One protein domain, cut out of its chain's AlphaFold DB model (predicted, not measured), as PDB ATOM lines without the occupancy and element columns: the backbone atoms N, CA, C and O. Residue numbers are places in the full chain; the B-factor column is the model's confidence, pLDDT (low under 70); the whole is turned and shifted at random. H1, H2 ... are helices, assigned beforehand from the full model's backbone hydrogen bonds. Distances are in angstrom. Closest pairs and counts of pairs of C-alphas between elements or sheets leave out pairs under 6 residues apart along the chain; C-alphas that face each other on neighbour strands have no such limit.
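This is residues 529 to 612 of the 612 residues of an uncharacterized protein of Penicillium steckii (UniProt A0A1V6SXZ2). Four short helices, H1, H2, H4 and H3, stand round in a loosely closed bundle, with H4 close to H1 and H3 but clearly touching H2 alone of the four, and a fifth helix, H5, packs on H3 and stays apart from H1 and H2. H1, H3 and H5 run one way, H2 and H4 the other, and the two long links, residues 553 to 563 and 591 to 603, come together in a short parallel pairing of residues 561 to 562 with 594 to 595. The printed part has 84 residues with five named helices in the order H1, H2, H3, H4, H5 and no named strand, and its class is all helix. It is compact, with a radius of gyration of the C-alphas of 12.2 A, and rounded, with spans of 34 by 27 by 22 A.

H1, residues 529 to 540, and H2, residues 544 to 552, form a helical hairpin. They touch, with H1's residues 535 to 539 alone, at a shallow tilt of 31 degrees, opposite ways; their closest C-alphas are those of Val 538 and Leu 547, 6.4 A apart. With residues 536 to 540 alone, H1 also touches H3, residues 564 to 571, at a shallow tilt of 31 degrees, the same way; the closest C-alphas, of Ser 540 and Leu 570, are 4.4 A apart. H2 touches H4, residues 578 to 590, at a shallow tilt of 11 degrees, the same way; the closest C-alphas, of Asn 544 and Thr 584, are 5.7 A apart. H3 and H4 are close but not clearly touching, with the closest C-alphas, of Leu 570 and Met 581, 7.2 A apart. H3 touches H5, residues 604 to 611, at a shallow tilt of 12 degrees, the same way; the closest C-alphas, of Met 568 and Pro 604, are 5.7 A apart. H1 and H5 are apart. In H1, H2, H3, H4 and H5 every O i to N i+4 pair is within hydrogen-bond range.

H1 begins at C-alpha 529, (148.748, 186.640, 176.876), and is 16.9 A long from first to last C-alpha. H2 measures 12.1 A, H3 10.3 A and H5 10.9 A. H4, the longest with 13 residues, measures 18.3 A and begins at C-alpha 578, (121.954, 181.339, 183.915). H5 ends at C-alpha 611, (123.097, 179.854, 191.708).

The two C-alphas farthest apart are those of Arg 553 and Asp 601, 36.6 A. The printed part has no cut and ends at Val 612, the chain's last residue. The links H2 to H3 and H4 to H5 are long, with 11 and 13 residues. Mean pLDDT of the printed part is 70.0; residues 558 to 577, 592 and 594 to 612 are under 70.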
ATOM      1  N   PRO A 529     149.364 186.067 175.675       73.88
ATOM      2  CA  PRO A 529     148.748 186.640 176.876       73.88
ATOM      3  C   PRO A 529     147.569 187.562 176.542       73.88
ATOM      4  O   PRO A 529     146.612 187.643 177.303       73.88
ATOM      5  N   GLU A 530     147.595 188.200 175.372       74.25
ATOM      6  CA  GLU A 530     146.506 189.041 174.893       74.25
ATOM      7  C   GLU A 530     145.200 188.260 174.667       74.25
ATOM      8  O   GLU A 530     144.123 188.724 175.042       74.25
ATOM      9  N   VAL A 531     145.295 187.054 174.095       78.81
ATOM     10  CA  VAL A 531     144.138 186.171 173.889       78.81
ATOM     11  C   VAL A 531     143.615 185.643 175.219       78.81
ATOM     12  O   VAL A 531     142.403 185.583 175.399       78.81
ATOM     13  N   ALA A 532     144.498 185.302 176.161       75.81
ATOM     14  CA  ALA A 532     144.090 184.857 177.494       75.81
ATOM     15  C   ALA A 532     143.312 185.954 178.247       75.81
ATOM     16  O   ALA A 532     142.259 185.695 178.827       75.81
ATOM     17  N   GLU A 533     143.786 187.200 178.177       78.12
ATOM     18  CA  GLU A 533     143.110 188.353 178.776       78.12
ATOM     19  C   GLU A 533     141.771 188.664 178.070       78.12
ATOM     20  O   GLU A 533     140.774 188.966 178.728       78.12
ATOM     21  N   ALA A 534     141.709 188.557 176.736       80.75
ATOM     22  CA  ALA A 534     140.465 188.714 175.978       80.75
ATOM     23  C   ALA A 534     139.450 187.599 176.293       80.75
ATOM     24  O   ALA A 534     138.261 187.880 176.442       80.75
ATOM     25  N   LEU A 535     139.912 186.356 176.459       82.06
ATOM     26  CA  LEU A 535     139.089 185.218 176.866       82.06
ATOM     27  C   LEU A 535     138.453 185.463 178.239       82.06
ATOM     28  O   LEU A 535     137.258 185.236 178.398       82.06
ATOM     29  N   GLN A 536     139.203 186.001 179.204       79.12
ATOM     30  CA  GLN A 536     138.666 186.334 180.528       79.12
ATOM     31  C   GLN A 536     137.508 187.348 180.453       79.12
ATOM     32  O   GLN A 536     136.531 187.235 181.191       79.12
ATOM     33  N   ILE A 537     137.593 188.322 179.542       79.81
ATOM     34  CA  ILE A 537     136.531 189.313 179.306       79.81
ATOM     35  C   ILE A 537     135.301 188.668 178.656       79.81
ATOM     36  O   ILE A 537     134.174 188.981 179.031       79.81
ATOM     37  N   VAL A 538     135.503 187.786 177.676       83.31
ATOM     38  CA  VAL A 538     134.408 187.061 177.011       83.31
ATOM     39  C   VAL A 538     133.661 186.178 178.013       83.31
ATOM     40  O   VAL A 538     132.430 186.168 178.024       83.31
ATOM     41  N   LEU A 539     134.400 185.497 178.894       80.94
ATOM     42  CA  LEU A 539     133.839 184.656 179.948       80.94
ATOM     43  C   LEU A 539     133.063 185.469 180.987       80.94
ATOM     44  O   LEU A 539     131.963 185.072 181.350       80.94
ATOM     45  N   SER A 540     133.563 186.635 181.408       79.06
ATOM     46  CA  SER A 540     132.841 187.461 182.387       79.06
ATOM     47  C   SER A 540     131.509 188.017 181.881       79.06
ATOM     48  O   SER A 540     130.636 188.365 182.675       79.06
ATOM     49  N   LYS A 541     131.331 188.076 180.559       78.06
ATOM     50  CA  LYS A 541     130.082 188.482 179.902       78.06
ATOM     51  C   LYS A 541     129.200 187.314 179.459       78.06
ATOM     52  O   LYS A 541     128.116 187.570 178.946       78.06
ATOM     53  N   ALA A 542     129.667 186.070 179.585       79.44
ATOM     54  CA  ALA A 542     129.036 184.896 178.975       79.44
ATOM     55  C   ALA A 542     128.716 185.087 177.466       79.44
ATOM     56  O   ALA A 542     127.684 184.633 176.965       79.44
ATOM     57  N   ASP A 543     129.595 185.776 176.715       82.06
ATOM     58  CA  ASP A 543     129.402 186.025 175.274       82.06
ATOM     59  C   ASP A 543     129.771 184.775 174.454       82.06
ATOM     60  O   ASP A 543     130.895 184.602 173.973       82.06
ATOM     61  N   ASN A 544     128.789 183.887 174.286       84.19
ATOM     62  CA  ASN A 544     128.933 182.623 173.558       84.19
ATOM     63  C   ASN A 544     129.358 182.803 172.093       84.19
ATOM     64  O   ASN A 544     130.029 181.933 171.539       84.19
ATOM     65  N   ALA A 545     128.988 183.917 171.454       85.31
ATOM     66  CA  ALA A 545     129.354 184.171 170.065       85.31
ATOM     67  C   ALA A 545     130.833 184.564 169.951       85.31
ATOM     68  O   ALA A 545     131.545 184.043 169.091       85.31
ATOM     69  N   ALA A 546     131.316 185.431 170.846       85.19
ATOM     70  CA  ALA A 546     132.733 185.782 170.912       85.19
ATOM     71  C   ALA A 546     133.600 184.575 171.303       85.19
ATOM     72  O   ALA A 546     134.695 184.399 170.764       85.19
ATOM     73  N   LEU A 547     133.092 183.709 172.187       85.06
ATOM     74  CA  LEU A 547     133.777 182.479 172.577       85.06
ATOM     75  C   LEU A 547     133.901 181.497 171.403       85.06
ATOM     76  O   LEU A 547     135.001 181.024 171.115       85.06
ATOM     77  N   ALA A 548     132.804 181.244 170.681       85.31
ATOM     78  CA  ALA A 548     132.815 180.404 169.484       85.31
ATOM     79  C   ALA A 548     133.796 180.940 168.431       85.31
ATOM     80  O   ALA A 548     134.601 180.184 167.889       85.31
ATOM     81  N   PHE A 549     133.804 182.256 168.209       86.81
ATOM     82  CA  PHE A 549     134.724 182.908 167.280       86.81
ATOM     83  C   PHE A 549     136.204 182.661 167.623       86.81
ATOM     84  O   PHE A 549     137.010 182.375 166.731       86.81
ATOM     85  N   LEU A 550     136.575 182.739 168.907       84.31
ATOM     86  CA  LEU A 550     137.942 182.463 169.363       84.31
ATOM     87  C   LEU A 550     138.361 181.005 169.098       84.31
ATOM     88  O   LEU A 550     139.504 180.765 168.688       84.31
ATOM     89  N   PHE A 551     137.446 180.049 169.293       84.19
ATOM     90  CA  PHE A 551     137.692 178.625 169.046       84.19
ATOM     91  C   PHE A 551     137.757 178.272 167.562       84.19
ATOM     92  O   PHE A 551     138.717 177.632 167.133       84.19
ATOM     93  N   GLU A 552     136.797 178.728 166.755       85.25
ATOM     94  CA  GLU A 552     136.745 178.446 165.311       85.25
ATOM     95  C   GLU A 552     138.001 178.931 164.573       85.25
ATOM     96  O   GLU A 552     138.427 178.339 163.579       85.25
ATOM     97  N   ARG A 553     138.619 180.010 165.063       83.75
ATOM     98  CA  ARG A 553     139.853 180.583 164.511       83.75
ATOM     99  C   ARG A 553     141.132 180.017 165.132       83.75
ATOM    100  O   ARG A 553     142.215 180.452 164.744       83.75
ATOM    101  N   ASN A 554     141.022 179.062 166.056       83.25
ATOM    102  CA  ASN A 554     142.130 178.458 166.799       83.25
ATOM    103  C   ASN A 554     143.046 179.495 167.486       83.25
ATOM    104  O   ASN A 554     144.264 179.332 167.547       83.25
ATOM    105  N   LEU A 555     142.468 180.601 167.972       80.88
ATOM    106  CA  LEU A 555     143.227 181.693 168.598       80.88
ATOM    107  C   LEU A 555     143.612 181.366 170.039       80.88
ATOM    108  O   LEU A 555     144.651 181.811 170.521       80.88
ATOM    109  N   VAL A 556     142.796 180.560 170.716       75.00
ATOM    110  CA  VAL A 556     143.038 180.101 172.090       75.00
ATOM    111  C   VAL A 556     144.296 179.213 172.174       75.00
ATOM    112  O   VAL A 556     144.946 179.171 173.215       75.00
ATOM    113  N   GLY A 557     144.717 178.601 171.060       73.88
ATOM    114  CA  GLY A 557     145.909 177.754 170.988       73.88
ATOM    115  C   GLY A 557     145.742 176.442 171.760       73.88
ATOM    116  O   GLY A 557     144.635 175.922 171.872       73.88
ATOM    117  N   ASP A 558     146.837 175.928 172.325       64.19
ATOM    118  CA  ASP A 558     146.866 174.670 173.092       64.19
ATOM    119  C   ASP A 558     146.401 174.845 174.551       64.19
ATOM    120  O   ASP A 558     146.932 174.205 175.459       64.19
ATOM    121  N   LEU A 559     145.462 175.755 174.823       64.44
ATOM    122  CA  LEU A 559     144.999 176.003 176.189       64.44
ATOM    123  C   LEU A 559     144.295 174.747 176.732       64.44
ATOM    124  O   LEU A 559     143.167 174.436 176.358       64.44
ATOM    125  N   VAL A 560     144.983 174.004 177.601       57.53
ATOM    126  CA  VAL A 560     144.478 172.744 178.175       57.53
ATOM    127  C   VAL A 560     143.583 172.999 179.388       57.53
ATOM    128  O   VAL A 560     142.703 172.185 179.679       57.53
ATOM    129  N   SER A 561     143.779 174.124 180.084       61.00
ATOM    130  CA  SER A 561     143.013 174.490 181.273       61.00
ATOM    131  C   SER A 561     142.721 175.987 181.392       61.00
ATOM    132  O   SER A 561     143.480 176.829 180.910       61.00
ATOM    133  N   ILE A 562     141.606 176.311 182.054       66.69
ATOM    134  CA  ILE A 562     141.320 177.646 182.594       66.69
ATOM    135  C   ILE A 562     141.442 177.592 184.119       66.69
ATOM    136  O   ILE A 562     140.933 176.663 184.747       66.69
ATOM    137  N   GLY A 563     142.143 178.567 184.699       63.78
ATOM    138  CA  GLY A 563     142.313 178.680 186.151       63.78
ATOM    139  C   GLY A 563     141.155 179.406 186.841       63.78
ATOM    140  O   GLY A 563     140.331 180.057 186.186       63.78
ATOM    141  N   ASP A 564     141.146 179.353 188.174       60.19
ATOM    142  CA  ASP A 564     140.088 179.889 189.042       60.19
ATOM    143  C   ASP A 564     139.679 181.332 188.738       60.19
ATOM    144  O   ASP A 564     138.494 181.648 188.741       60.19
ATOM    145  N   THR A 565     140.614 182.217 188.388       60.03
ATOM    146  CA  THR A 565     140.319 183.629 188.084       60.03
ATOM    147  C   THR A 565     139.406 183.818 186.870       60.03
ATOM    148  O   THR A 565     138.687 184.813 186.788       60.03
ATOM    149  N   SER A 566     139.444 182.891 185.908       66.44
ATOM    150  CA  SER A 566     138.590 182.929 184.711       66.44
ATOM    151  C   SER A 566     137.220 182.307 184.976       66.44
ATOM    152  O   SER A 566     136.224 182.756 184.414       66.44
ATOM    153  N   ILE A 567     137.164 181.313 185.867       66.06
ATOM    154  CA  ILE A 567     135.921 180.667 186.296       66.06
ATOM    155  C   ILE A 567     135.142 181.598 187.236       66.06
ATOM    156  O   ILE A 567     133.951 181.809 187.036       66.06
ATOM    157  N   MET A 568     135.815 182.244 188.194       62.16
ATOM    158  CA  MET A 568     135.210 183.257 189.068       62.16
ATOM    159  C   MET A 568     134.663 184.441 188.272       62.16
ATOM    160  O   MET A 568     133.580 184.925 188.570       62.16
ATOM    161  N   ALA A 569     135.350 184.867 187.208       64.88
ATOM    162  CA  ALA A 569     134.854 185.939 186.350       64.88
ATOM    163  C   ALA A 569     133.509 185.593 185.676       64.88
ATOM    164  O   ALA A 569     132.675 186.482 185.521       64.88
ATOM    165  N   LEU A 570     133.288 184.322 185.312       69.12
ATOM    166  CA  LEU A 570     132.008 183.822 184.793       69.12
ATOM    167  C   LEU A 570     130.928 183.783 185.893       69.12
ATOM    168  O   LEU A 570     129.797 184.194 185.648       69.12
ATOM    169  N   VAL A 571     131.279 183.325 187.101       65.00
ATOM    170  CA  VAL A 571     130.359 183.199 188.253       65.00
ATOM    171  C   VAL A 571     129.911 184.567 188.782       65.00
ATOM    172  O   VAL A 571     128.730 184.754 189.071       65.00
ATOM    173  N   ASP A 572     130.825 185.535 188.874       61.94
ATOM    174  CA  ASP A 572     130.597 186.873 189.441       61.94
ATOM    175  C   ASP A 572     129.939 187.862 188.461       61.94
ATOM    176  O   ASP A 572     129.793 189.047 188.777       61.94
ATOM    177  N   SER A 573     129.520 187.410 187.273       62.06
ATOM    178  CA  SER A 573     128.900 188.287 186.278       62.06
ATOM    179  C   SER A 573     127.618 188.944 186.827       62.06
ATOM    180  O   SER A 573     126.713 188.236 187.282       62.06
ATOM    181  N   PRO A 574     127.503 190.287 186.788       53.00
ATOM    182  CA  PRO A 574     126.348 191.012 187.317       53.00
ATOM    183  C   PRO A 574     125.073 190.828 186.476       53.00
ATOM    184  O   PRO A 574     123.983 191.052 186.996       53.00
ATOM    185  N   ASP A 575     125.199 190.398 185.213       53.94
ATOM    186  CA  ASP A 575     124.087 190.301 184.252       53.94
ATOM    187  C   ASP A 575     123.377 188.928 184.237       53.94
ATOM    188  O   ASP A 575     122.421 188.742 183.491       53.94
ATOM    189  N   GLY A 576     123.791 187.983 185.090       55.69
ATOM    190  CA  GLY A 576     122.935 186.930 185.661       55.69
ATOM    191  C   GLY A 576     122.081 186.033 184.745       55.69
ATOM    192  O   GLY A 576     121.131 185.435 185.250       55.69
ATOM    193  N   ASP A 577     122.364 185.895 183.445       69.25
ATOM    194  CA  ASP A 577     121.652 184.931 182.593       69.25
ATOM    195  C   ASP A 577     122.241 183.519 182.755       69.25
ATOM    196  O   ASP A 577     123.217 183.129 182.108       69.25
ATOM    197  N   LEU A 578     121.613 182.736 183.634       70.75
ATOM    198  CA  LEU A 578     121.954 181.339 183.915       70.75
ATOM    199  C   LEU A 578     121.978 180.461 182.651       70.75
ATOM    200  O   LEU A 578     122.792 179.540 182.557       70.75
ATOM    201  N   ALA A 579     121.130 180.746 181.655       74.56
ATOM    202  CA  ALA A 579     121.105 179.985 180.408       74.56
ATOM    203  C   ALA A 579     122.334 180.291 179.541       74.56
ATOM    204  O   ALA A 579     122.929 179.375 178.963       74.56
ATOM    205  N   ALA A 580     122.745 181.561 179.485       73.31
ATOM    206  CA  ALA A 580     123.954 181.968 178.777       73.31
ATOM    207  C   ALA A 580     125.202 181.333 179.404       73.31
ATOM    208  O   ALA A 580     126.005 180.750 178.674       73.31
ATOM    209  N   MET A 581     125.305 181.357 180.739       74.31
ATOM    210  CA  MET A 581     126.404 180.737 181.490       74.31
ATOM    211  C   MET A 581     126.490 179.222 181.266       74.31
ATOM    212  O   MET A 581     127.581 178.695 181.041       74.31
ATOM    213  N   SER A 582     125.351 178.517 181.275       75.88
ATOM    214  CA  SER A 582     125.307 177.076 180.989       75.88
ATOM    215  C   SER A 582     125.845 176.767 179.592       75.88
ATOM    216  O   SER A 582     126.683 175.883 179.435       75.88
ATOM    217  N   ALA A 583     125.416 177.526 178.581       79.56
ATOM    218  CA  ALA A 583     125.893 177.348 177.213       79.56
ATOM    219  C   ALA A 583     127.398 177.651 177.071       79.56
ATOM    220  O   ALA A 583     128.090 176.969 176.311       79.56
ATOM    221  N   THR A 584     127.924 178.626 177.824       80.44
ATOM    222  CA  THR A 584     129.365 178.919 177.882       80.44
ATOM    223  C   THR A 584     130.146 177.719 178.427       80.44
ATOM    224  O   THR A 584     131.144 177.314 177.832       80.44
ATOM    225  N   LEU A 585     129.678 177.110 179.522       76.38
ATOM    226  CA  LEU A 585     130.309 175.932 180.129       76.38
ATOM    227  C   LEU A 585     130.268 174.711 179.205       76.38
ATOM    228  O   LEU A 585     131.294 174.054 179.019       76.38
ATOM    229  N   ASP A 586     129.122 174.445 178.577       79.88
ATOM    230  CA  ASP A 586     128.979 173.359 177.604       79.88
ATOM    231  C   ASP A 586     129.959 173.526 176.436       79.88
ATOM    232  O   ASP A 586     130.592 172.561 175.998       79.88
ATOM    233  N   MET A 587     130.141 174.761 175.959       80.31
ATOM    234  CA  MET A 587     131.076 175.070 174.880       80.31
ATOM    235  C   MET A 587     132.535 174.853 175.300       80.31
ATOM    236  O   MET A 587     133.294 174.253 174.538       80.31
ATOM    237  N   LEU A 588     132.931 175.291 176.500       78.94
ATOM    238  CA  LEU A 588     134.282 175.065 177.035       78.94
ATOM    239  C   LEU A 588     134.595 173.566 177.164       78.94
ATOM    240  O   LEU A 588     135.662 173.111 176.741       78.94
ATOM    241  N   LEU A 589     133.642 172.791 177.688       76.94
ATOM    242  CA  LEU A 589     133.765 171.341 177.835       76.94
ATOM    243  C   LEU A 589     133.837 170.629 176.479       76.94
ATOM    244  O   LEU A 589     134.662 169.731 176.303       76.94
ATOM    245  N   ALA A 590     133.025 171.047 175.503       80.12
ATOM    246  CA  ALA A 590     133.033 170.481 174.153       80.12
ATOM    247  C   ALA A 590     134.383 170.662 173.437       80.12
ATOM    248  O   ALA A 590     134.777 169.801 172.649       80.12
ATOM    249  N   HIS A 591     135.112 171.740 173.740       75.94
ATOM    250  CA  HIS A 591     136.449 172.008 173.199       75.94
ATOM    251  C   HIS A 591     137.585 171.411 174.049       75.94
ATOM    252  O   HIS A 591     138.757 171.627 173.752       75.94
ATOM    253  N   GLY A 592     137.261 170.612 175.073       69.25
ATOM    254  CA  GLY A 592     138.236 169.842 175.849       69.25
ATOM    255  C   GLY A 592     139.019 170.644 176.891       69.25
ATOM    256  O   GLY A 592     140.033 170.147 177.383       69.25
ATOM    257  N   ILE A 593     138.559 171.847 177.247       73.50
ATOM    258  CA  ILE A 593     139.198 172.674 178.274       73.50
ATOM    259  C   ILE A 593     138.893 172.106 179.660       73.50
ATOM    260  O   ILE A 593     137.736 171.906 180.033       73.50
ATOM    261  N   ARG A 594     139.943 171.870 180.451       67.25
ATOM    262  CA  ARG A 594     139.824 171.466 181.855       67.25
ATOM    263  C   ARG A 594     139.650 172.688 182.754       67.25
ATOM    264  O   ARG A 594     140.355 173.679 182.619       67.25
ATOM    265  N   MET A 595     138.729 172.605 183.702       67.69
ATOM    266  CA  MET A 595     138.593 173.602 184.763       67.69
ATOM    267  C   MET A 595     139.515 173.195 185.914       67.69
ATOM    268  O   MET A 595     139.268 172.175 186.559       67.69
ATOM    269  N   GLU A 596     140.611 173.928 186.113       64.50
ATOM    270  CA  GLU A 596     141.559 173.681 187.204       64.50
ATOM    271  C   GLU A 596     141.186 174.548 188.408       64.50
ATOM    272  O   GLU A 596     141.091 175.767 188.284       64.50
ATOM    273  N   ILE A 597     140.958 173.893 189.550       56.75
ATOM    274  CA  ILE A 597     140.559 174.518 190.815       56.75
ATOM    275  C   ILE A 597     141.806 174.623 191.693       56.75
ATOM    276  O   ILE A 597     142.454 173.601 191.941       56.75
ATOM    277  N   GLU A 598     142.158 175.816 192.167       56.56
ATOM    278  CA  GLU A 598     143.154 175.972 193.225       56.56
ATOM    279  C   GLU A 598     142.515 175.560 194.562       56.56
ATOM    280  O   GLU A 598     141.387 175.921 194.891       56.56
ATOM    281  N   GLU A 599     143.224 174.745 195.346       47.97
ATOM    282  CA  GLU A 599     142.763 174.260 196.651       47.97
ATOM    283  C   GLU A 599     142.647 175.414 197.671       47.97
ATOM    284  O   GLU A 599     143.545 175.625 198.486       47.97
ATOM    285  N   GLN A 600     141.540 176.164 197.661       50.59
ATOM    286  CA  GLN A 600     141.084 176.985 198.791       50.59
ATOM    287  C   GLN A 600     139.562 176.861 198.993       50.59
ATOM    288  O   GLN A 600     138.820 176.592 198.053       50.59
ATOM    289  N   ASP A 601     139.110 177.046 200.243       48.56
ATOM    290  CA  ASP A 601     137.797 176.712 200.852       48.56
ATOM    291  C   ASP A 601     136.504 177.229 200.160       48.56
ATOM    292  O   ASP A 601     135.408 177.070 200.700       48.56
ATOM    293  N   LYS A 602     136.580 177.834 198.972       53.72
ATOM    294  CA  LYS A 602     135.428 178.258 198.164       53.72
ATOM    295  C   LYS A 602     135.667 177.927 196.695       53.72
ATOM    296  O   LYS A 602     136.254 178.709 195.960       53.72
ATOM    297  N   SER A 603     135.210 176.750 196.274       55.41
ATOM    298  CA  SER A 603     135.279 176.356 194.867       55.41
ATOM    299  C   SER A 603     134.338 177.231 194.021       55.41
ATOM    300  O   SER A 603     133.161 177.344 194.368       55.41
ATOM    301  N   PRO A 604     134.775 177.767 192.870       53.81
ATOM    302  CA  PRO A 604     133.894 178.486 191.942       53.81
ATOM    303  C   PRO A 604     132.700 177.635 191.463       53.81
ATOM    304  O   PRO A 604     131.611 178.150 191.223       53.81
ATOM    305  N   LEU A 605     132.878 176.308 191.377       56.16
ATOM    306  CA  LEU A 605     131.806 175.354 191.064       56.16
ATOM    307  C   LEU A 605     130.785 175.222 192.201       56.16
ATOM    308  O   LEU A 605     129.622 174.930 191.934       56.16
ATOM    309  N   HIS A 606     131.201 175.431 193.453       60.44
ATOM    310  CA  HIS A 606     130.294 175.443 194.598       60.44
ATOM    311  C   HIS A 606     129.364 176.664 194.532       60.44
ATOM    312  O   HIS A 606     128.157 176.506 194.682       60.44
ATOM    313  N   ASP A 607     129.883 177.857 194.231       55.25
ATOM    314  CA  ASP A 607     129.050 179.060 194.073       55.25
ATOM    315  C   ASP A 607     128.143 178.988 192.828       55.25
ATOM    316  O   ASP A 607     126.992 179.426 192.880       55.25
ATOM    317  N   LEU A 608     128.602 178.356 191.740       56.41
ATOM    318  CA  LEU A 608     127.778 178.104 190.552       56.41
ATOM    319  C   LEU A 608     126.653 177.084 190.829       56.41
ATOM    320  O   LEU A 608     125.526 177.290 190.386       56.41
ATOM    321  N   TYR A 609     126.923 176.036 191.621       55.62
ATOM    322  CA  TYR A 609     125.927 175.047 192.069       55.62
ATOM    323  C   TYR A 609     124.842 175.645 192.979       55.62
ATOM    324  O   TYR A 609     123.732 175.132 193.015       55.62
ATOM    325  N   PHE A 610     125.141 176.710 193.729       56.47
ATOM    326  CA  PHE A 610     124.138 177.411 194.542       56.47
ATOM    327  C   PHE A 610     123.317 178.444 193.750       56.47
ATOM    328  O   PHE A 610     122.265 178.865 194.235       56.47
ATOM    329  N   ARG A 611     123.791 178.879 192.573       56.38
ATOM    330  CA  ARG A 611     123.097 179.854 191.708       56.38
ATOM    331  C   ARG A 611     122.200 179.211 190.640       56.38
ATOM    332  O   ARG A 611     121.196 179.830 190.291       56.38
ATOM    333  N   VAL A 612     122.565 178.035 190.117       46.62
ATOM    334  CA  VAL A 612     121.750 177.191 189.206       46.62
ATOM    335  C   VAL A 612     120.770 176.353 190.015       46.62
ATOM    336  O   VAL A 612     119.596 176.254 189.589       46.62
TER     337      VAL A 612